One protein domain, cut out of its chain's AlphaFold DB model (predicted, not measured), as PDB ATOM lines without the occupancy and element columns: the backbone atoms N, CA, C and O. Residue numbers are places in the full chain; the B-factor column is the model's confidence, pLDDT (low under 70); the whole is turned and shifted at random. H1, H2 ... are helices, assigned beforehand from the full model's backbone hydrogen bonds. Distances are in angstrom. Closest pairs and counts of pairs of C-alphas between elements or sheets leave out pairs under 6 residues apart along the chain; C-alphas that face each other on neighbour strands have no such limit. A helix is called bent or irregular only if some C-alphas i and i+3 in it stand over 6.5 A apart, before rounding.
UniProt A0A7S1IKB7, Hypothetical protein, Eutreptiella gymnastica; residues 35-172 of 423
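What this domain is: This is residues 35 to 172 of the 423 residues of the protein "Hypothetical protein" of Eutreptiella gymnastica (UniProt A0A7S1IKB7). A single long helix, H3, runs most of the length of a thin rod; towards one end of the rod the hairpin of H1 and H2 lies alongside the earlier part of H3, and towards the other, after a turn at residues 140 to 145, H4 folds back along the later part of H3. H1, H2 and H3 make a bundle of three, thinly joined between H1 and H3, while H4 is a separate arm on H3, away from H1 and H2. The printed part has 138 residues with four named helices, in the order H1, H2, H3, H4, and no named strand; the class is all helix. The whole is extended, with a radius of gyration of the C-alphas of 24.3 A, and the C-alphas span 82 by 23 by 19 A.

How they stand to each other: H1, residues 35 to 60, H2, residues 64 to 82, and H3, residues 90 to 139, form an up-and-down bundle, helices in which each runs against the one before it in the chain. H1 and H2 touch, with 37 pairs of C-alphas within 8 A; the closest are the C-alphas of Thr 48 and Ala 74, 4.7 A apart. They run opposite ways at a shallow tilt of 26 degrees and form a helical hairpin. H2 and H3 form the next helical hairpin and touch, H3 with its residues 96 to 117 alone; the closest C-alphas are those of Tyr 64 and Leu 113, at 5.8 A. Their lines stand at a shallow tilt of 17 degrees, opposite ways. H1 and H3 are close but not clearly touching, with the C-alphas of Met 45 and Gln 92 the closest at 7.7 A; they run the same way at a shallow tilt of 32 degrees, only just short of steep. H4, residues 146 to 164, forms the last helical hairpin with H3 and touches it through residues 122 to 133 of H3 alone. The closest C-alphas of these two are those of Cys 126 and Leu 156, 7.0 A apart, and the helices run opposite ways at a shallow tilt of 20 degrees. H1 and H4 are apart, and so are H2 and H4. Within the backbones, every O i to N i+4 pair is within hydrogen-bond range in H1 and H2, against 42 of 46 in H3 and 14 of 15 in H4.

Where its parts are: H1, residues 35 to 60, begins at C-alpha 35, (246.832, 98.712, 123.692), and measures 38.4 A from first to last C-alpha. H2, residues 64 to 82, measures 26.3 A. H3, residues 90 to 139, is the longest helix, running 71.7 A from C-alpha 90 at (234.163, 91.193, 135.378) to C-alpha 139 at (182.092, 139.900, 127.990). It has a kink of 33 degrees near residue 104. H3 is neither bent nor irregular, but only just: C-alphas 125 and 128 are 6.5 A apart. H4, residues 146 to 164, measures 26.2 A and ends at C-alpha 164, (188.801, 112.009, 125.951).

The domain as a whole: The two C-alphas farthest apart are those of Ala 35 and Asp 142, at 82.8 A, while the first and last printed C-alphas, of Ala 35 and Phe 172, are 53.0 A apart. The printed part has no cut. The link from H1 to H2 is tight, with 3 residues; those from H2 to H3, with 7, and from H3 to H4, with 6, are short, and no link is long. Mean pLDDT of the printed part is 74.3; 25 residues are under 70, among them residues 35 to 37 and residues 140 to 147.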
ATOM      1  N   ALA A  35     246.797  97.509 122.858       61.59
ATOM      2  CA  ALA A  35     246.832  98.712 123.692       61.59
ATOM      3  C   ALA A  35     245.862  99.802 123.192       61.59
ATOM      4  O   ALA A  35     245.281 100.533 123.998       61.59
ATOM      5  N   VAL A  36     245.663  99.900 121.872       61.94
ATOM      6  CA  VAL A  36     244.665 100.799 121.267       61.94
ATOM      7  C   VAL A  36     243.248 100.334 121.611       61.94
ATOM      8  O   VAL A  36     242.419 101.162 121.998       61.94
ATOM      9  N   ASP A  37     243.000  99.024 121.581       67.81
ATOM     10  CA  ASP A  37     241.690  98.443 121.889       67.81
ATOM     11  C   ASP A  37     241.314  98.627 123.373       67.81
ATOM     12  O   ASP A  37     240.203  99.060 123.685       67.81
ATOM     13  N   ALA A  38     242.261  98.433 124.300       70.44
ATOM     14  CA  ALA A  38     242.035  98.654 125.734       70.44
ATOM     15  C   ALA A  38     241.685 100.117 126.069       70.44
ATOM     16  O   ALA A  38     240.794 100.386 126.877       70.44
ATOM     17  N   LYS A  39     242.343 101.082 125.411       76.50
ATOM     18  CA  LYS A  39     242.050 102.512 125.592       76.50
ATOM     19  C   LYS A  39     240.686 102.897 125.012       76.50
ATOM     20  O   LYS A  39     239.998 103.743 125.579       76.50
ATOM     21  N   ALA A  40     240.281 102.283 123.900       72.56
ATOM     22  CA  ALA A  40     238.955 102.489 123.323       72.56
ATOM     23  C   ALA A  40     237.839 101.953 124.242       72.56
ATOM     24  O   ALA A  40     236.826 102.632 124.428       72.56
ATOM     25  N   LEU A  41     238.059 100.792 124.870       72.38
ATOM     26  CA  LEU A  41     237.160 100.189 125.863       72.38
ATOM     27  C   LEU A  41     236.964 101.088 127.097       72.38
ATOM     28  O   LEU A  41     235.826 101.358 127.480       72.38
ATOM     29  N   ASP A  42     238.044 101.619 127.672       74.69
ATOM     30  CA  ASP A  42     237.987 102.505 128.849       74.69
ATOM     31  C   ASP A  42     237.257 103.836 128.559       74.69
ATOM     32  O   ASP A  42     236.400 104.304 129.323       74.69
ATOM     33  N   ILE A  43     237.503 104.409 127.374       77.06
ATOM     34  CA  ILE A  43     236.772 105.587 126.884       77.06
ATOM     35  C   ILE A  43     235.277 105.270 126.703       77.06
ATOM     36  O   ILE A  43     234.431 106.111 127.023       77.06
ATOM     37  N   GLY A  44     234.938 104.079 126.202       73.00
ATOM     38  CA  GLY A  44     233.556 103.615 126.054       73.00
ATOM     39  C   GLY A  44     232.818 103.512 127.392       73.00
ATOM     40  O   GLY A  44     231.694 104.004 127.521       73.00
ATOM     41  N   MET A  45     233.469 102.969 128.423       74.75
ATOM     42  CA  MET A  45     232.890 102.845 129.768       74.75
ATOM     43  C   MET A  45     232.603 104.205 130.407       74.75
ATOM     44  O   MET A  45     231.483 104.462 130.856       74.75
ATOM     45  N   THR A  46     233.582 105.111 130.376       79.88
ATOM     46  CA  THR A  46     233.441 106.459 130.951       79.88
ATOM     47  C   THR A  46     232.302 107.234 130.280       79.88
ATOM     48  O   THR A  46     231.511 107.914 130.943       79.88
ATOM     49  N   LYS A  47     232.166 107.098 128.954       77.12
ATOM     50  CA  LYS A  47     231.065 107.705 128.194       77.12
ATOM     51  C   LYS A  47     229.707 107.098 128.549       77.12
ATOM     52  O   LYS A  47     228.756 107.857 128.716       77.12
ATOM     53  N   THR A  48     229.626 105.777 128.716       76.44
ATOM     54  CA  THR A  48     228.388 105.077 129.107       76.44
ATOM     55  C   THR A  48     227.889 105.564 130.465       76.44
ATOM     56  O   THR A  48     226.738 105.979 130.597       76.44
ATOM     57  N   GLN A  49     228.772 105.600 131.467       76.00
ATOM     58  CA  GLN A  49     228.418 106.020 132.822       76.00
ATOM     59  C   GLN A  49     228.030 107.505 132.875       76.00
ATOM     60  O   GLN A  49     227.025 107.865 133.490       76.00
ATOM     61  N   SER A  50     228.770 108.373 132.173       82.31
ATOM     62  CA  SER A  50     228.421 109.796 132.061       82.31
ATOM     63  C   SER A  50     227.072 110.007 131.362       82.31
ATOM     64  O   SER A  50     226.275 110.833 131.808       82.31
ATOM     65  N   GLY A  51     226.792 109.248 130.296       76.69
ATOM     66  CA  GLY A  51     225.517 109.277 129.577       76.69
ATOM     67  C   GLY A  51     224.341 108.850 130.454       76.69
ATOM     68  O   GLY A  51     223.343 109.562 130.513       76.69
ATOM     69  N   LEU A  52     224.481 107.756 131.211       71.44
ATOM     70  CA  LEU A  52     223.459 107.278 132.151       71.44
ATOM     71  C   LEU A  52     223.151 108.285 133.265       71.44
ATOM     72  O   LEU A  52     221.984 108.513 133.582       71.44
ATOM     73  N   ILE A  53     224.180 108.905 133.850       80.31
ATOM     74  CA  ILE A  53     223.997 109.929 134.888       80.31
ATOM     75  C   ILE A  53     223.227 111.121 134.312       80.31
ATOM     76  O   ILE A  53     222.227 111.544 134.888       80.31
ATOM     77  N   LYS A  54     223.634 111.620 133.136       81.81
ATOM     78  CA  LYS A  54     222.941 112.727 132.462       81.81
ATOM     79  C   LYS A  54     221.510 112.362 132.069       81.81
ATOM     80  O   LYS A  54     220.622 113.189 132.232       81.81
ATOM     81  N   TYR A  55     221.275 111.137 131.597       73.75
ATOM     82  CA  TYR A  55     219.934 110.627 131.314       73.75
ATOM     83  C   TYR A  55     219.044 110.700 132.558       73.75
ATOM     84  O   TYR A  55     217.990 111.330 132.501       73.75
ATOM     85  N   ARG A  56     219.490 110.143 133.694       74.38
ATOM     86  CA  ARG A  56     218.726 110.166 134.955       74.38
ATOM     87  C   ARG A  56     218.414 111.594 135.404       74.38
ATOM     88  O   ARG A  56     217.261 111.904 135.679       74.38
ATOM     89  N   THR A  57     219.408 112.482 135.379       79.00
ATOM     90  CA  THR A  57     219.218 113.894 135.740       79.00
ATOM     91  C   THR A  57     218.234 114.618 134.814       79.00
ATOM     92  O   THR A  57     217.464 115.460 135.268       79.00
ATOM     93  N   GLU A  58     218.232 114.334 133.511       77.94
ATOM     94  CA  GLU A  58     217.298 114.977 132.575       77.94
ATOM     95  C   GLU A  58     215.888 114.369 132.626       77.94
ATOM     96  O   GLU A  58     214.917 115.086 132.380       77.94
ATOM     97  N   VAL A  59     215.758 113.091 133.003       66.56
ATOM     98  CA  VAL A  59     214.470 112.460 133.342       66.56
ATOM     99  C   VAL A  59     213.850 113.128 134.569       66.56
ATOM    100  O   VAL A  59     212.678 113.488 134.521       66.56
ATOM    101  N   GLU A  60     214.628 113.371 135.629       70.88
ATOM    102  CA  GLU A  60     214.164 114.087 136.831       70.88
ATOM    103  C   GLU A  60     213.697 115.519 136.522       70.88
ATOM    104  O   GLU A  60     212.782 116.033 137.159       70.88
ATOM    105  N   LYS A  61     214.287 116.156 135.504       74.12
ATOM    106  CA  LYS A  61     213.878 117.479 135.002       74.12
ATOM    107  C   LYS A  61     212.740 117.433 133.974       74.12
ATOM    108  O   LYS A  61     212.398 118.476 133.418       74.12
ATOM    109  N   CYS A  62     212.194 116.257 133.663       69.31
ATOM    110  CA  CYS A  62     211.183 116.046 132.619       69.31
ATOM    111  C   CYS A  62     211.602 116.528 131.209       69.31
ATOM    112  O   CYS A  62     210.757 116.840 130.370       69.31
ATOM    113  N   SER A  63     212.903 116.573 130.900       77.19
ATOM    114  CA  SER A  63     213.409 117.033 129.600       77.19
ATOM    115  C   SER A  63     213.567 115.870 128.619       77.19
ATOM    116  O   SER A  63     214.660 115.335 128.427       77.19
ATOM    117  N   TYR A  64     212.482 115.479 127.940       72.19
ATOM    118  CA  TYR A  64     212.501 114.359 126.979       72.19
ATOM    119  C   TYR A  64     213.588 114.489 125.907       72.19
ATOM    120  O   TYR A  64     214.268 113.515 125.597       72.19
ATOM    121  N   LYS A  65     213.771 115.686 125.328       76.88
ATOM    122  CA  LYS A  65     214.737 115.895 124.238       76.88
ATOM    123  C   LYS A  65     216.168 115.613 124.702       76.88
ATOM    124  O   LYS A  65     216.934 114.995 123.964       76.88
ATOM    125  N   ASN A  66     216.511 116.035 125.918       75.88
ATOM    126  CA  ASN A  66     217.839 115.819 126.480       75.88
ATOM    127  C   ASN A  66     217.993 114.393 127.017       75.88
ATOM    128  O   ASN A  66     219.011 113.760 126.748       75.88
ATOM    129  N   ALA A  67     216.968 113.851 127.683       72.00
ATOM    130  CA  ALA A  67     216.940 112.462 128.127       72.00
ATOM    131  C   ALA A  67     217.131 111.506 126.936       72.00
ATOM    132  O   ALA A  67     218.057 110.704 126.935       72.00
ATOM    133  N   LYS A  68     216.361 111.663 125.852       77.69
ATOM    134  CA  LYS A  68     216.500 110.857 124.626       77.69
ATOM    135  C   LYS A  68     217.899 110.952 124.015       77.69
ATOM    136  O   LYS A  68     218.438 109.945 123.567       77.69
ATOM    137  N   LYS A  69     218.498 112.149 124.003       84.38
ATOM    138  CA  LYS A  69     219.865 112.356 123.505       84.38
ATOM    139  C   LYS A  69     220.888 111.586 124.345       84.38
ATOM    140  O   LYS A  69     221.684 110.842 123.784       84.38
ATOM    141  N   HIS A  70     220.854 111.740 125.666       78.94
ATOM    142  CA  HIS A  70     221.800 111.068 126.562       78.94
ATOM    143  C   HIS A  70     221.587 109.553 126.618       78.94
ATOM    144  O   HIS A  70     222.553 108.804 126.730       78.94
ATOM    145  N   TRP A  71     220.344 109.100 126.445       81.38
ATOM    146  CA  TRP A  71     220.026 107.688 126.266       81.38
ATOM    147  C   TRP A  71     220.657 107.117 124.993       81.38
ATOM    148  O   TRP A  71     221.331 106.094 125.042       81.38
ATOM    149  N   ALA A  72     220.524 107.815 123.859       81.12
ATOM    150  CA  ALA A  72     221.138 107.403 122.597       81.12
ATOM    151  C   ALA A  72     222.677 107.365 122.675       81.12
ATOM    152  O   ALA A  72     223.295 106.436 122.157       81.12
ATOM    153  N   GLU A  73     223.291 108.340 123.355       81.00
ATOM    154  CA  GLU A  73     224.735 108.362 123.628       81.00
ATOM    155  C   GLU A  73     225.175 107.133 124.443       81.00
ATOM    156  O   GLU A  73     226.196 106.518 124.129       81.00
ATOM    157  N   ALA A  74     224.390 106.742 125.450       75.50
ATOM    158  CA  ALA A  74     224.684 105.586 126.290       75.50
ATOM    159  C   ALA A  74     224.468 104.249 125.546       75.50
ATOM    160  O   ALA A  74     225.333 103.378 125.601       75.50
ATOM    161  N   CYS A  75     223.394 104.118 124.757       77.50
ATOM    162  CA  CYS A  75     223.157 102.963 123.879       77.50
ATOM    163  C   CYS A  75     224.279 102.769 122.849       77.50
ATOM    164  O   CYS A  75     224.698 101.642 122.593       77.50
ATOM    165  N   HIS A  76     224.787 103.859 122.264       81.00
ATOM    166  CA  HIS A  76     225.894 103.786 121.310       81.00
ATOM    167  C   HIS A  76     227.188 103.296 121.973       81.00
ATOM    168  O   HIS A  76     227.892 102.462 121.409       81.00
ATOM    169  N   ALA A  77     227.485 103.775 123.182       76.50
ATOM    170  CA  ALA A  77     228.658 103.340 123.929       76.50
ATOM    171  C   ALA A  77     228.579 101.853 124.329       76.50
ATOM    172  O   ALA A  77     229.587 101.153 124.290       76.50
ATOM    173  N   VAL A  78     227.379 101.344 124.610       76.56
ATOM    174  CA  VAL A  78     227.142  99.924 124.911       76.56
ATOM    175  C   VAL A  78     227.292  99.034 123.685       76.56
ATOM    176  O   VAL A  78     227.917  97.986 123.786       76.56
ATOM    177  N   ALA A  79     226.828  99.474 122.513       79.50
ATOM    178  CA  ALA A  79     227.050  98.739 121.265       79.50
ATOM    179  C   ALA A  79     228.550  98.550 120.954       79.50
ATOM    180  O   ALA A  79     228.948  97.524 120.408       79.50
ATOM    181  N   ILE A  80     229.394  99.517 121.342       79.94
ATOM    182  CA  ILE A  80     230.858  99.401 121.234       79.94
ATOM    183  C   ILE A  80     231.396  98.334 122.200       79.94
ATOM    184  O   ILE A  80     232.269  97.559 121.818       79.94
ATOM    185  N   LEU A  81     230.870  98.268 123.429       75.44
ATOM    186  CA  LEU A  81     231.268  97.263 124.424       75.44
ATOM    187  C   LEU A  81     230.832  95.846 124.021       75.44
ATOM    188  O   LEU A  81     231.608  94.910 124.175       75.44
ATOM    189  N   GLU A  82     229.629  95.684 123.467       79.88
ATOM    190  CA  GLU A  82     229.114  94.384 123.006       79.88
ATOM    191  C   GLU A  82     229.847  93.857 121.762       79.88
ATOM    192  O   GLU A  82     229.932  92.647 121.565       79.88
ATOM    193  N   GLY A  83     230.412  94.746 120.937       80.56
ATOM    194  CA  GLY A  83     231.207  94.380 119.761       80.56
ATOM    195  C   GLY A  83     232.652  93.958 120.059       80.56
ATOM    196  O   GLY A  83     233.354  93.525 119.145       80.56
ATOM    197  N   ALA A  84     233.124  94.082 121.304       80.44
ATOM    198  CA  ALA A  84     234.492  93.732 121.673       80.44
ATOM    199  C   ALA A  84     234.671  92.201 121.752       80.44
ATOM    200  O   ALA A  84     234.178  91.538 122.659       80.44
ATOM    201  N   THR A  85     235.434  91.625 120.820       57.03
ATOM    202  CA  THR A  85     235.617  90.166 120.661       57.03
ATOM    203  C   THR A  85     236.534  89.508 121.705       57.03
ATOM    204  O   THR A  85     236.766  88.304 121.640       57.03
ATOM    205  N   GLY A  86     237.083  90.274 122.653       70.81
ATOM    206  CA  GLY A  86     238.132  89.830 123.586       70.81
ATOM    207  C   GLY A  86     237.660  89.283 124.937       70.81
ATOM    208  O   GLY A  86     238.502  88.942 125.762       70.81
ATOM    209  N   GLY A  87     236.349  89.197 125.176       77.12
ATOM    210  CA  GLY A  87     235.801  88.933 126.508       77.12
ATOM    211  C   GLY A  87     235.906  90.171 127.404       77.12
ATOM    212  O   GLY A  87     236.946  90.822 127.493       77.12
ATOM    213  N   LEU A  88     234.801  90.534 128.047       81.75
ATOM    214  CA  LEU A  88     234.771  91.656 128.978       81.75
ATOM    215  C   LEU A  88     235.354  91.219 130.326       81.75
ATOM    216  O   LEU A  88     235.113  90.106 130.791       81.75
ATOM    217  N   SER A  89     236.106  92.106 130.976       84.94
ATOM    218  CA  SER A  89     236.470  91.916 132.383       84.94
ATOM    219  C   SER A  89     235.216  91.892 133.266       84.94
ATOM    220  O   SER A  89     234.183  92.462 132.917       84.94
ATOM    221  N   GLU A  90     235.294  91.271 134.442       84.75
ATOM    222  CA  GLU A  90     234.163  91.193 135.378       84.75
ATOM    223  C   GLU A  90     233.541  92.574 135.712       84.75
ATOM    224  O   GLU A  90     232.315  92.701 135.648       84.75
ATOM    225  N   PRO A  91     234.320  93.656 135.949       82.06
ATOM    226  CA  PRO A  91     233.751  94.995 136.124       82.06
ATOM    227  C   PRO A  91     233.016  95.529 134.884       82.06
ATOM    228  O   PRO A  91     232.003  96.214 135.014       82.06
ATOM    229  N   GLN A  92     233.506  95.214 133.680       79.19
ATOM    230  CA  GLN A  92     232.873  95.607 132.417       79.19
ATOM    231  C   GLN A  92     231.555  94.865 132.192       79.19
ATOM    232  O   GLN A  92     230.567  95.483 131.799       79.19
ATOM    233  N   GLN A  93     231.526  93.564 132.491       83.06
ATOM    234  CA  GLN A  93     230.320  92.748 132.391       83.06
ATOM    235  C   GLN A  93     229.237  93.247 133.356       83.06
ATOM    236  O   GLN A  93     228.094  93.441 132.951       83.06
ATOM    237  N   LYS A  94     229.612  93.575 134.599       83.31
ATOM    238  CA  LYS A  94     228.687  94.145 135.586       83.31
ATOM    239  C   LYS A  94     228.050  95.457 135.112       83.31
ATOM    240  O   LYS A  94     226.847  95.640 135.256       83.31
ATOM    241  N   ILE A  95     228.837  96.358 134.519       76.62
ATOM    242  CA  ILE A  95     228.328  97.630 133.978       76.62
ATOM    243  C   ILE A  95     227.394  97.397 132.783       76.62
ATOM    244  O   ILE A  95     226.388  98.095 132.644       76.62
ATOM    245  N   LEU A  96     227.696  96.411 131.934       79.19
ATOM    246  CA  LEU A  96     226.835  96.033 130.815       79.19
ATOM    247  C   LEU A  96     225.480  95.494 131.299       79.19
ATOM    248  O   LEU A  96     224.440  95.873 130.759       79.19
ATOM    249  N   ASP A  97     225.475  94.664 132.339       82.75
ATOM    250  CA  ASP A  97     224.247  94.099 132.904       82.75
ATOM    251  C   ASP A  97     223.411  95.162 133.641       82.75
ATOM    252  O   ASP A  97     222.196  95.240 133.439       82.75
ATOM    253  N   GLU A  98     224.050  96.067 134.395       78.75
ATOM    254  CA  GLU A  98     223.389  97.245 134.979       78.75
ATOM    255  C   GLU A  98     222.768  98.148 133.897       78.75
ATOM    256  O   GLU A  98     221.668  98.679 134.077       78.75
ATOM    257  N   PHE A  99     223.434  98.301 132.745       78.31
ATOM    258  CA  PHE A  99     222.890  99.051 131.615       78.31
ATOM    259  C   PHE A  99     221.671  98.361 130.992       78.31
ATOM    260  O   PHE A  99     220.676  99.027 130.710       78.31
ATOM    261  N   ARG A 100     221.718  97.039 130.783       81.56
ATOM    262  CA  ARG A 100     220.589  96.270 130.230       81.56
ATOM    263  C   ARG A 100     219.352  96.373 131.116       81.56
ATOM    264  O   ARG A 100     218.268  96.645 130.610       81.56
ATOM    265  N   GLN A 101     219.527  96.262 132.430       81.12
ATOM    266  CA  GLN A 101     218.434  96.460 133.381       81.12
ATOM    267  C   GLN A 101     217.917  97.909 133.368       81.12
ATOM    268  O   GLN A 101     216.710  98.150 133.418       81.12
ATOM    269  N   ALA A 102     218.816  98.894 133.262       73.56
ATOM    270  CA  ALA A 102     218.426 100.295 133.134       73.56
ATOM    271  C   ALA A 102     217.684 100.584 131.819       73.56
ATOM    272  O   ALA A 102     216.826 101.461 131.811       73.56
ATOM    273  N   LYS A 103     217.971  99.848 130.738       77.31
ATOM    274  CA  LYS A 103     217.366 100.025 129.412       77.31
ATOM    275  C   LYS A 103     215.876  99.754 129.378       77.31
ATOM    276  O   LYS A 103     215.133 100.601 128.894       77.31
ATOM    277  N   GLU A 104     215.429  98.646 129.952       74.25
ATOM    278  CA  GLU A 104     213.996  98.323 129.989       74.25
ATOM    279  C   GLU A 104     213.195  99.387 130.759       74.25
ATOM    280  O   GLU A 104     212.134  99.829 130.318       74.25
ATOM    281  N   SER A 105     213.746  99.876 131.875       76.00
ATOM    282  CA  SER A 105     213.149 100.964 132.663       76.00
ATOM    283  C   SER A 105     213.215 102.320 131.943       76.00
ATOM    284  O   SER A 105     212.279 103.125 132.011       76.00
ATOM    285  N   ALA A 106     214.308 102.580 131.223       72.81
ATOM    286  CA  ALA A 106     214.536 103.829 130.511       72.81
ATOM    287  C   ALA A 106     213.640 103.979 129.279       72.81
ATOM    288  O   ALA A 106     213.111 105.069 129.055       72.81
ATOM    289  N   ASP A 107     213.436 102.905 128.517       75.19
ATOM    290  CA  ASP A 107     212.556 102.905 127.349       75.19
ATOM    291  C   ASP A 107     211.096 103.141 127.788       75.19
ATOM    292  O   ASP A 107     210.451 104.064 127.289       75.19
ATOM    293  N   ALA A 108     210.625 102.463 128.845       74.88
ATOM    294  CA  ALA A 108     209.304 102.722 129.431       74.88
ATOM    295  C   ALA A 108     209.150 104.166 129.960       74.88
ATOM    296  O   ALA A 108     208.095 104.795 129.831       74.88
ATOM    297  N   THR A 109     210.215 104.725 130.543       73.56
ATOM    298  CA  THR A 109     210.233 106.113 131.032       73.56
ATOM    299  C   THR A 109     210.238 107.123 129.883       73.56
ATOM    300  O   THR A 109     209.558 108.148 129.960       73.56
ATOM    301  N   LEU A 110     210.972 106.851 128.802       73.19
ATOM    302  CA  LEU A 110     210.997 107.690 127.606       73.19
ATOM    303  C   LEU A 110     209.651 107.677 126.886       73.19
ATOM    304  O   LEU A 110     209.210 108.743 126.459       73.19
ATOM    305  N   ASP A 111     208.974 106.533 126.817       75.12
ATOM    306  CA  ASP A 111     207.613 106.441 126.284       75.12
ATOM    307  C   ASP A 111     206.635 107.267 127.127       75.12
ATOM    308  O   ASP A 111     205.849 108.054 126.594       75.12
ATOM    309  N   ARG A 112     206.750 107.206 128.462       70.50
ATOM    310  CA  ARG A 112     205.950 108.048 129.366       70.50
ATOM    311  C   ARG A 112     206.244 109.543 129.197       70.50
ATOM    312  O   ARG A 112     205.315 110.348 129.210       70.50
ATOM    313  N   LEU A 113     207.509 109.929 129.025       68.94
ATOM    314  CA  LEU A 113     207.910 111.322 128.784       68.94
ATOM    315  C   LEU A 113     207.478 111.827 127.398       68.94
ATOM    316  O   LEU A 113     207.144 113.005 127.253       68.94
ATOM    317  N   ALA A 114     207.458 110.959 126.385       74.06
ATOM    318  CA  ALA A 114     206.921 111.280 125.067       74.06
ATOM    319  C   ALA A 114     205.415 111.566 125.150       74.06
ATOM    320  O   ALA A 114     204.971 112.614 124.678       74.06
ATOM    321  N   LEU A 115     204.662 110.696 125.834       69.44
ATOM    322  CA  LEU A 115     203.231 110.883 126.090       69.44
ATOM    323  C   LEU A 115     202.946 112.160 126.891       69.44
ATOM    324  O   LEU A 115     202.018 112.894 126.560       69.44
ATOM    325  N   LEU A 116     203.759 112.462 127.910       67.75
ATOM    326  CA  LEU A 116     203.674 113.702 128.692       67.75
ATOM    327  C   LEU A 116     203.864 114.949 127.825       67.75
ATOM    328  O   LEU A 116     203.087 115.895 127.930       67.75
ATOM    329  N   ASN A 117     204.867 114.953 126.947       71.94
ATOM    330  CA  ASN A 117     205.104 116.079 126.046       71.94
ATOM    331  C   ASN A 117     203.994 116.259 125.018       71.94
ATOM    332  O   ASN A 117     203.626 117.390 124.702       71.94
ATOM    333  N   GLU A 118     203.464 115.162 124.486       74.19
ATOM    334  CA  GLU A 118     202.331 115.208 123.573       74.19
ATOM    335  C   GLU A 118     201.091 115.758 124.291       74.19
ATOM    336  O   GLU A 118     200.500 116.739 123.833       74.19
ATOM    337  N   ALA A 119     200.772 115.235 125.479       63.50
ATOM    338  CA  ALA A 119     199.689 115.731 126.324       63.50
ATOM    339  C   ALA A 119     199.858 117.223 126.659       63.50
ATOM    340  O   ALA A 119     198.915 118.003 126.525       63.50
ATOM    341  N   GLN A 120     201.071 117.660 127.016       71.56
ATOM    342  CA  GLN A 120     201.371 119.062 127.304       71.56
ATOM    343  C   GLN A 120     201.211 119.952 126.063       71.56
ATOM    344  O   GLN A 120     200.650 121.046 126.156       71.56
ATOM    345  N   ALA A 121     201.636 119.489 124.886       73.50
ATOM    346  CA  ALA A 121     201.433 120.209 123.632       73.50
ATOM    347  C   ALA A 121     199.939 120.343 123.281       73.50
ATOM    348  O   ALA A 121     199.509 121.403 122.815       73.50
ATOM    349  N   HIS A 122     199.134 119.306 123.534       69.62
ATOM    350  CA  HIS A 122     197.678 119.360 123.386       69.62
ATOM    351  C   HIS A 122     197.033 120.319 124.395       69.62
ATOM    352  O   HIS A 122     196.207 121.146 124.000       69.62
ATOM    353  N   LEU A 123     197.457 120.287 125.662       66.06
ATOM    354  CA  LEU A 123     196.983 121.194 126.710       66.06
ATOM    355  C   LEU A 123     197.264 122.659 126.372       66.06
ATOM    356  O   LEU A 123     196.353 123.480 126.446       66.06
ATOM    357  N   ILE A 124     198.484 122.993 125.938       73.50
ATOM    358  CA  ILE A 124     198.848 124.361 125.531       73.50
ATOM    359  C   ILE A 124     197.935 124.839 124.393       73.50
ATOM    360  O   ILE A 124     197.381 125.935 124.456       73.50
ATOM    361  N   LYS A 125     197.693 123.987 123.389       73.50
ATOM    362  CA  LYS A 125     196.795 124.307 122.269       73.50
ATOM    363  C   LYS A 125     195.329 124.475 122.685       73.50
ATOM    364  O   LYS A 125     194.577 125.097 121.935       73.50
ATOM    365  N   CYS A 126     194.903 123.923 123.821       66.00
ATOM    366  CA  CYS A 126     193.529 124.040 124.325       66.00
ATOM    367  C   CYS A 126     193.361 125.189 125.330       66.00
ATOM    368  O   CYS A 126     192.305 125.819 125.354       66.00
ATOM    369  N   LYS A 127     194.401 125.505 126.108       73.31
ATOM    370  CA  LYS A 127     194.359 126.500 127.185       73.31
ATOM    371  C   LYS A 127     194.100 127.916 126.672       73.31
ATOM    372  O   LYS A 127     193.207 128.583 127.193       73.31
ATOM    373  N   ASP A 128     194.812 128.360 125.637       76.25
ATOM    374  CA  ASP A 128     194.653 129.730 125.124       76.25
ATOM    375  C   ASP A 128     193.269 129.964 124.490       76.25
ATOM    376  O   ASP A 128     192.621 130.961 124.825       76.25
ATOM    377  N   PRO A 129     192.740 129.061 123.632       71.12
ATOM    378  CA  PRO A 129     191.372 129.191 123.138       71.12
ATOM    379  C   PRO A 129     190.319 129.111 124.248       71.12
ATOM    380  O   PRO A 129     189.347 129.859 124.192       71.12
ATOM    381  N   LEU A 130     190.510 128.263 125.265       69.12
ATOM    382  CA  LEU A 130     189.576 128.137 126.387       69.12
ATOM    383  C   LEU A 130     189.524 129.418 127.229       69.12
ATOM    384  O   LEU A 130     188.441 129.919 127.514       69.12
ATOM    385  N   GLN A 131     190.680 129.996 127.568       76.94
ATOM    386  CA  GLN A 131     190.757 131.280 128.277       76.94
ATOM    387  C   GLN A 131     190.151 132.415 127.450       76.94
ATOM    388  O   GLN A 131     189.419 133.256 127.975       76.94
ATOM    389  N   LYS A 132     190.394 132.412 126.134       75.31
ATOM    390  CA  LYS A 132     189.767 133.361 125.217       75.31
ATOM    391  C   LYS A 132     188.246 133.220 125.227       75.31
ATOM    392  O   LYS A 132     187.575 134.237 125.375       75.31
ATOM    393  N   ILE A 133     187.714 132.000 125.130       67.00
ATOM    394  CA  ILE A 133     186.269 131.746 125.171       67.00
ATOM    395  C   ILE A 133     185.685 132.149 126.523       67.00
ATOM    396  O   ILE A 133     184.693 132.864 126.535       67.00
ATOM    397  N   LYS A 134     186.323 131.803 127.645       72.75
ATOM    398  CA  LYS A 134     185.895 132.230 128.986       72.75
ATOM    399  C   LYS A 134     185.801 133.755 129.082       72.75
ATOM    400  O   LYS A 134     184.740 134.286 129.380       72.75
ATOM    401  N   SER A 135     186.850 134.463 128.652       75.50
ATOM    402  CA  SER A 135     186.850 135.932 128.614       75.50
ATOM    403  C   SER A 135     185.804 136.528 127.667       75.50
ATOM    404  O   SER A 135     185.388 137.668 127.852       75.50
ATOM    405  N   GLN A 136     185.419 135.800 126.615       71.69
ATOM    406  CA  GLN A 136     184.373 136.218 125.690       71.69
ATOM    407  C   GLN A 136     182.988 135.959 126.264       71.69
ATOM    408  O   GLN A 136     182.159 136.837 126.115       71.69
ATOM    409  N   ILE A 137     182.751 134.832 126.943       66.44
ATOM    410  CA  ILE A 137     181.502 134.545 127.667       66.44
ATOM    411  C   ILE A 137     181.269 135.623 128.724       66.44
ATOM    412  O   ILE A 137     180.196 136.218 128.742       66.44
ATOM    413  N   ASP A 138     182.299 135.946 129.512       71.06
ATOM    414  CA  ASP A 138     182.235 136.979 130.554       71.06
ATOM    415  C   ASP A 138     181.977 138.387 129.975       71.06
ATOM    416  O   ASP A 138     181.439 139.256 130.648       71.06
ATOM    417  N   LYS A 139     182.350 138.634 128.709       70.62
ATOM    418  CA  LYS A 139     182.092 139.900 127.990       70.62
ATOM    419  C   LYS A 139     180.830 139.868 127.121       70.62
ATOM    420  O   LYS A 139     180.399 140.916 126.638       70.62
ATOM    421  N   ALA A 140     180.284 138.685 126.848       58.66
ATOM    422  CA  ALA A 140     179.169 138.473 125.928       58.66
ATOM    423  C   ALA A 140     177.823 138.854 126.546       58.66
ATOM    424  O   ALA A 140     176.849 138.938 125.802       58.66
ATOM    425  N   GLU A 141     177.779 139.183 127.843       54.22
ATOM    426  CA  GLU A 141     176.618 139.847 128.446       54.22
ATOM    427  C   GLU A 141     176.219 141.124 127.672       54.22
ATOM    428  O   GLU A 141     175.038 141.451 127.637       54.22
ATOM    429  N   ASP A 142     177.148 141.761 126.934       50.12
ATOM    430  CA  ASP A 142     176.892 143.005 126.187       50.12
ATOM    431  C   ASP A 142     177.002 142.922 124.646       50.12
ATOM    432  O   ASP A 142     176.649 143.886 123.958       50.12
ATOM    433  N   LYS A 143     177.506 141.830 124.037       53.19
ATOM    434  CA  LYS A 143     177.817 141.814 122.581       53.19
ATOM    435  C   LYS A 143     177.243 140.623 121.800       53.19
ATOM    436  O   LYS A 143     177.601 139.469 121.995       53.19
ATOM    437  N   GLN A 144     176.417 140.964 120.809       54.84
ATOM    438  CA  GLN A 144     175.586 140.122 119.930       54.84
ATOM    439  C   GLN A 144     176.312 139.272 118.848       54.84
ATOM    440  O   GLN A 144     175.738 139.046 117.782       54.84
ATOM    441  N   ASP A 145     177.531 138.764 119.063       59.62
ATOM    442  CA  ASP A 145     178.220 137.917 118.058       59.62
ATOM    443  C   ASP A 145     178.336 136.438 118.473       59.62
ATOM    444  O   ASP A 145     179.417 135.894 118.699       59.62
ATOM    445  N   GLY A 146     177.189 135.758 118.555       60.78
ATOM    446  CA  GLY A 146     177.133 134.326 118.884       60.78
ATOM    447  C   GLY A 146     177.660 133.395 117.778       60.78
ATOM    448  O   GLY A 146     177.957 132.228 118.041       60.78
ATOM    449  N   LEU A 147     177.806 133.876 116.535       62.75
ATOM    450  CA  LEU A 147     178.226 133.031 115.410       62.75
ATOM    451  C   LEU A 147     179.735 132.744 115.448       62.75
ATOM    452  O   LEU A 147     180.163 131.632 115.123       62.75
ATOM    453  N   GLY A 148     180.538 133.725 115.877       72.00
ATOM    454  CA  GLY A 148     181.977 133.556 116.086       72.00
ATOM    455  C   GLY A 148     182.302 132.537 117.184       72.00
ATOM    456  O   GLY A 148     183.172 131.683 116.993       72.00
ATOM    457  N   MET A 149     181.552 132.565 118.292       69.94
ATOM    458  CA  MET A 149     181.753 131.649 119.424       69.94
ATOM    459  C   MET A 149     181.428 130.196 119.061       69.94
ATOM    460  O   MET A 149     182.180 129.299 119.433       69.94
ATOM    461  N   LYS A 150     180.390 129.947 118.247       71.00
ATOM    462  CA  LYS A 150     180.020 128.584 117.823       71.00
ATOM    463  C   LYS A 150     181.131 127.880 117.033       71.00
ATOM    464  O   LYS A 150     181.377 126.695 117.239       71.00
ATOM    465  N   LYS A 151     181.837 128.605 116.154       76.19
ATOM    466  CA  LYS A 151     182.980 128.053 115.402       76.19
ATOM    467  C   LYS A 151     184.166 127.738 116.313       76.19
ATOM    468  O   LYS A 151     184.798 126.702 116.149       76.19
ATOM    469  N   GLN A 152     184.463 128.620 117.267       75.06
ATOM    470  CA  GLN A 152     185.554 128.406 118.225       75.06
ATOM    471  C   GLN A 152     185.249 127.246 119.181       75.06
ATOM    472  O   GLN A 152     186.145 126.466 119.493       75.06
ATOM    473  N   TRP A 153     183.984 127.084 119.570       77.94
ATOM    474  CA  TRP A 153     183.528 125.957 120.376       77.94
ATOM    475  C   TRP A 153     183.620 124.622 119.646       77.94
ATOM    476  O   TRP A 153     184.114 123.664 120.225       77.94
ATOM    477  N   ALA A 154     183.233 124.558 118.368       76.75
ATOM    478  CA  ALA A 154     183.361 123.332 117.576       76.75
ATOM    479  C   ALA A 154     184.820 122.834 117.519       76.75
ATOM    480  O   ALA A 154     185.082 121.650 117.705       76.75
ATOM    481  N   VAL A 155     185.779 123.756 117.358       77.56
ATOM    482  CA  VAL A 155     187.217 123.433 117.398       77.56
ATOM    483  C   VAL A 155     187.651 122.947 118.788       77.56
ATOM    484  O   VAL A 155     188.498 122.062 118.890       77.56
ATOM    485  N   LEU A 156     187.102 123.513 119.869       75.69
ATOM    486  CA  LEU A 156     187.371 123.026 121.225       75.69
ATOM    487  C   LEU A 156     186.750 121.653 121.488       75.69
ATOM    488  O   LEU A 156     187.409 120.832 122.116       75.69
ATOM    489  N   GLN A 157     185.538 121.382 120.997       78.81
ATOM    490  CA  GLN A 157     184.886 120.079 121.127       78.81
ATOM    491  C   GLN A 157     185.706 118.989 120.439       78.81
ATOM    492  O   GLN A 157     186.074 118.027 121.106       78.81
ATOM    493  N   GLU A 158     186.095 119.195 119.178       81.88
ATOM    494  CA  GLU A 158     186.941 118.259 118.422       81.88
ATOM    495  C   GLU A 158     188.251 117.956 119.171       81.88
ATOM    496  O   GLU A 158     188.651 116.802 119.334       81.88
ATOM    497  N   ARG A 159     188.900 118.993 119.718       78.88
ATOM    498  CA  ARG A 159     190.124 118.832 120.518       78.88
ATOM    499  C   ARG A 159     189.874 118.136 121.856       78.88
ATOM    500  O   ARG A 159     190.697 117.327 122.272       78.88
ATOM    501  N   SER A 160     188.761 118.432 122.524       76.62
ATOM    502  CA  SER A 160     188.373 117.785 123.785       76.62
ATOM    503  C   SER A 160     188.073 116.303 123.594       76.62
ATOM    504  O   SER A 160     188.357 115.490 124.467       76.62
ATOM    505  N   GLU A 161     187.519 115.943 122.441       82.38
ATOM    506  CA  GLU A 161     187.153 114.578 122.096       82.38
ATOM    507  C   GLU A 161     188.400 113.761 121.759       82.38
ATOM    508  O   GLU A 161     188.552 112.643 122.247       82.38
ATOM    509  N   ALA A 162     189.373 114.363 121.065       78.62
ATOM    510  CA  ALA A 162     190.707 113.784 120.906       78.62
ATOM    511  C   ALA A 162     191.406 113.520 122.256       78.62
ATOM    512  O   ALA A 162     192.096 112.513 122.399       78.62
ATOM    513  N   ILE A 163     191.202 114.388 123.259       76.50
ATOM    514  CA  ILE A 163     191.727 114.183 124.617       76.50
ATOM    515  C   ILE A 163     190.982 113.046 125.334       76.50
ATOM    516  O   ILE A 163     191.632 112.157 125.880       76.50
ATOM    517  N   ARG A 164     189.641 113.040 125.304       80.94
ATOM    518  CA  ARG A 164     188.801 112.009 125.951       80.94
ATOM    519  C   ARG A 164     189.029 110.608 125.387       80.94
ATOM    520  O   ARG A 164     188.992 109.631 126.130       80.94
ATOM    521  N   ASN A 165     189.294 110.509 124.086       84.06
ATOM    522  CA  ASN A 165     189.522 109.236 123.404       84.06
ATOM    523  C   ASN A 165     190.923 108.651 123.641       84.06
ATOM    524  O   ASN A 165     191.198 107.549 123.169       84.06
ATOM    525  N   ASN A 166     191.805 109.350 124.366       80.25
ATOM    526  CA  ASN A 166     193.127 108.851 124.729       80.25
ATOM    527  C   ASN A 166     193.216 108.598 126.250       80.25
ATOM    528  O   ASN A 166     193.535 109.515 127.013       80.25
ATOM    529  N   PRO A 167     192.985 107.352 126.718       80.31
ATOM    530  CA  PRO A 167     192.981 107.013 128.145       80.31
ATOM    531  C   PRO A 167     194.288 107.368 128.862       80.31
ATOM    532  O   PRO A 167     194.284 107.676 130.054       80.31
ATOM    533  N   SER A 168     195.405 107.380 128.130       76.69
ATOM    534  CA  SER A 168     196.726 107.734 128.651       76.69
ATOM    535  C   SER A 168     196.823 109.195 129.093       76.69
ATOM    536  O   SER A 168     197.758 109.538 129.812       76.69
ATOM    537  N   TYR A 169     195.892 110.068 128.701       74.12
ATOM    538  CA  TYR A 169     195.856 111.459 129.160       74.12
ATOM    539  C   TYR A 169     195.103 111.637 130.480       74.12
ATOM    540  O   TYR A 169     195.336 112.613 131.191       74.12
ATOM    541  N   HIS A 170     194.255 110.681 130.867       77.62
ATOM    542  CA  HIS A 170     193.441 110.788 132.081       77.62
ATOM    543  C   HIS A 170     194.245 110.698 133.380       77.62
ATOM    544  O   HIS A 170     193.738 111.095 134.428       77.62
ATOM    545  N   GLN A 171     195.490 110.223 133.316       77.94
ATOM    546  CA  GLN A 171     196.409 110.171 134.457       77.94
ATOM    547  C   GLN A 171     196.962 111.549 134.872       77.94
ATOM    548  O   GLN A 171     197.634 111.642 135.897       77.94
ATOM    549  N   PHE A 172     196.712 112.609 134.093       76.69
ATOM    550  CA  PHE A 172     197.203 113.960 134.374       76.69
ATOM    551  C   PHE A 172     196.099 114.827 134.995       76.69
ATOM    552  O   PHE A 172     195.035 115.019 134.402       76.69
TER     553      PHE A 172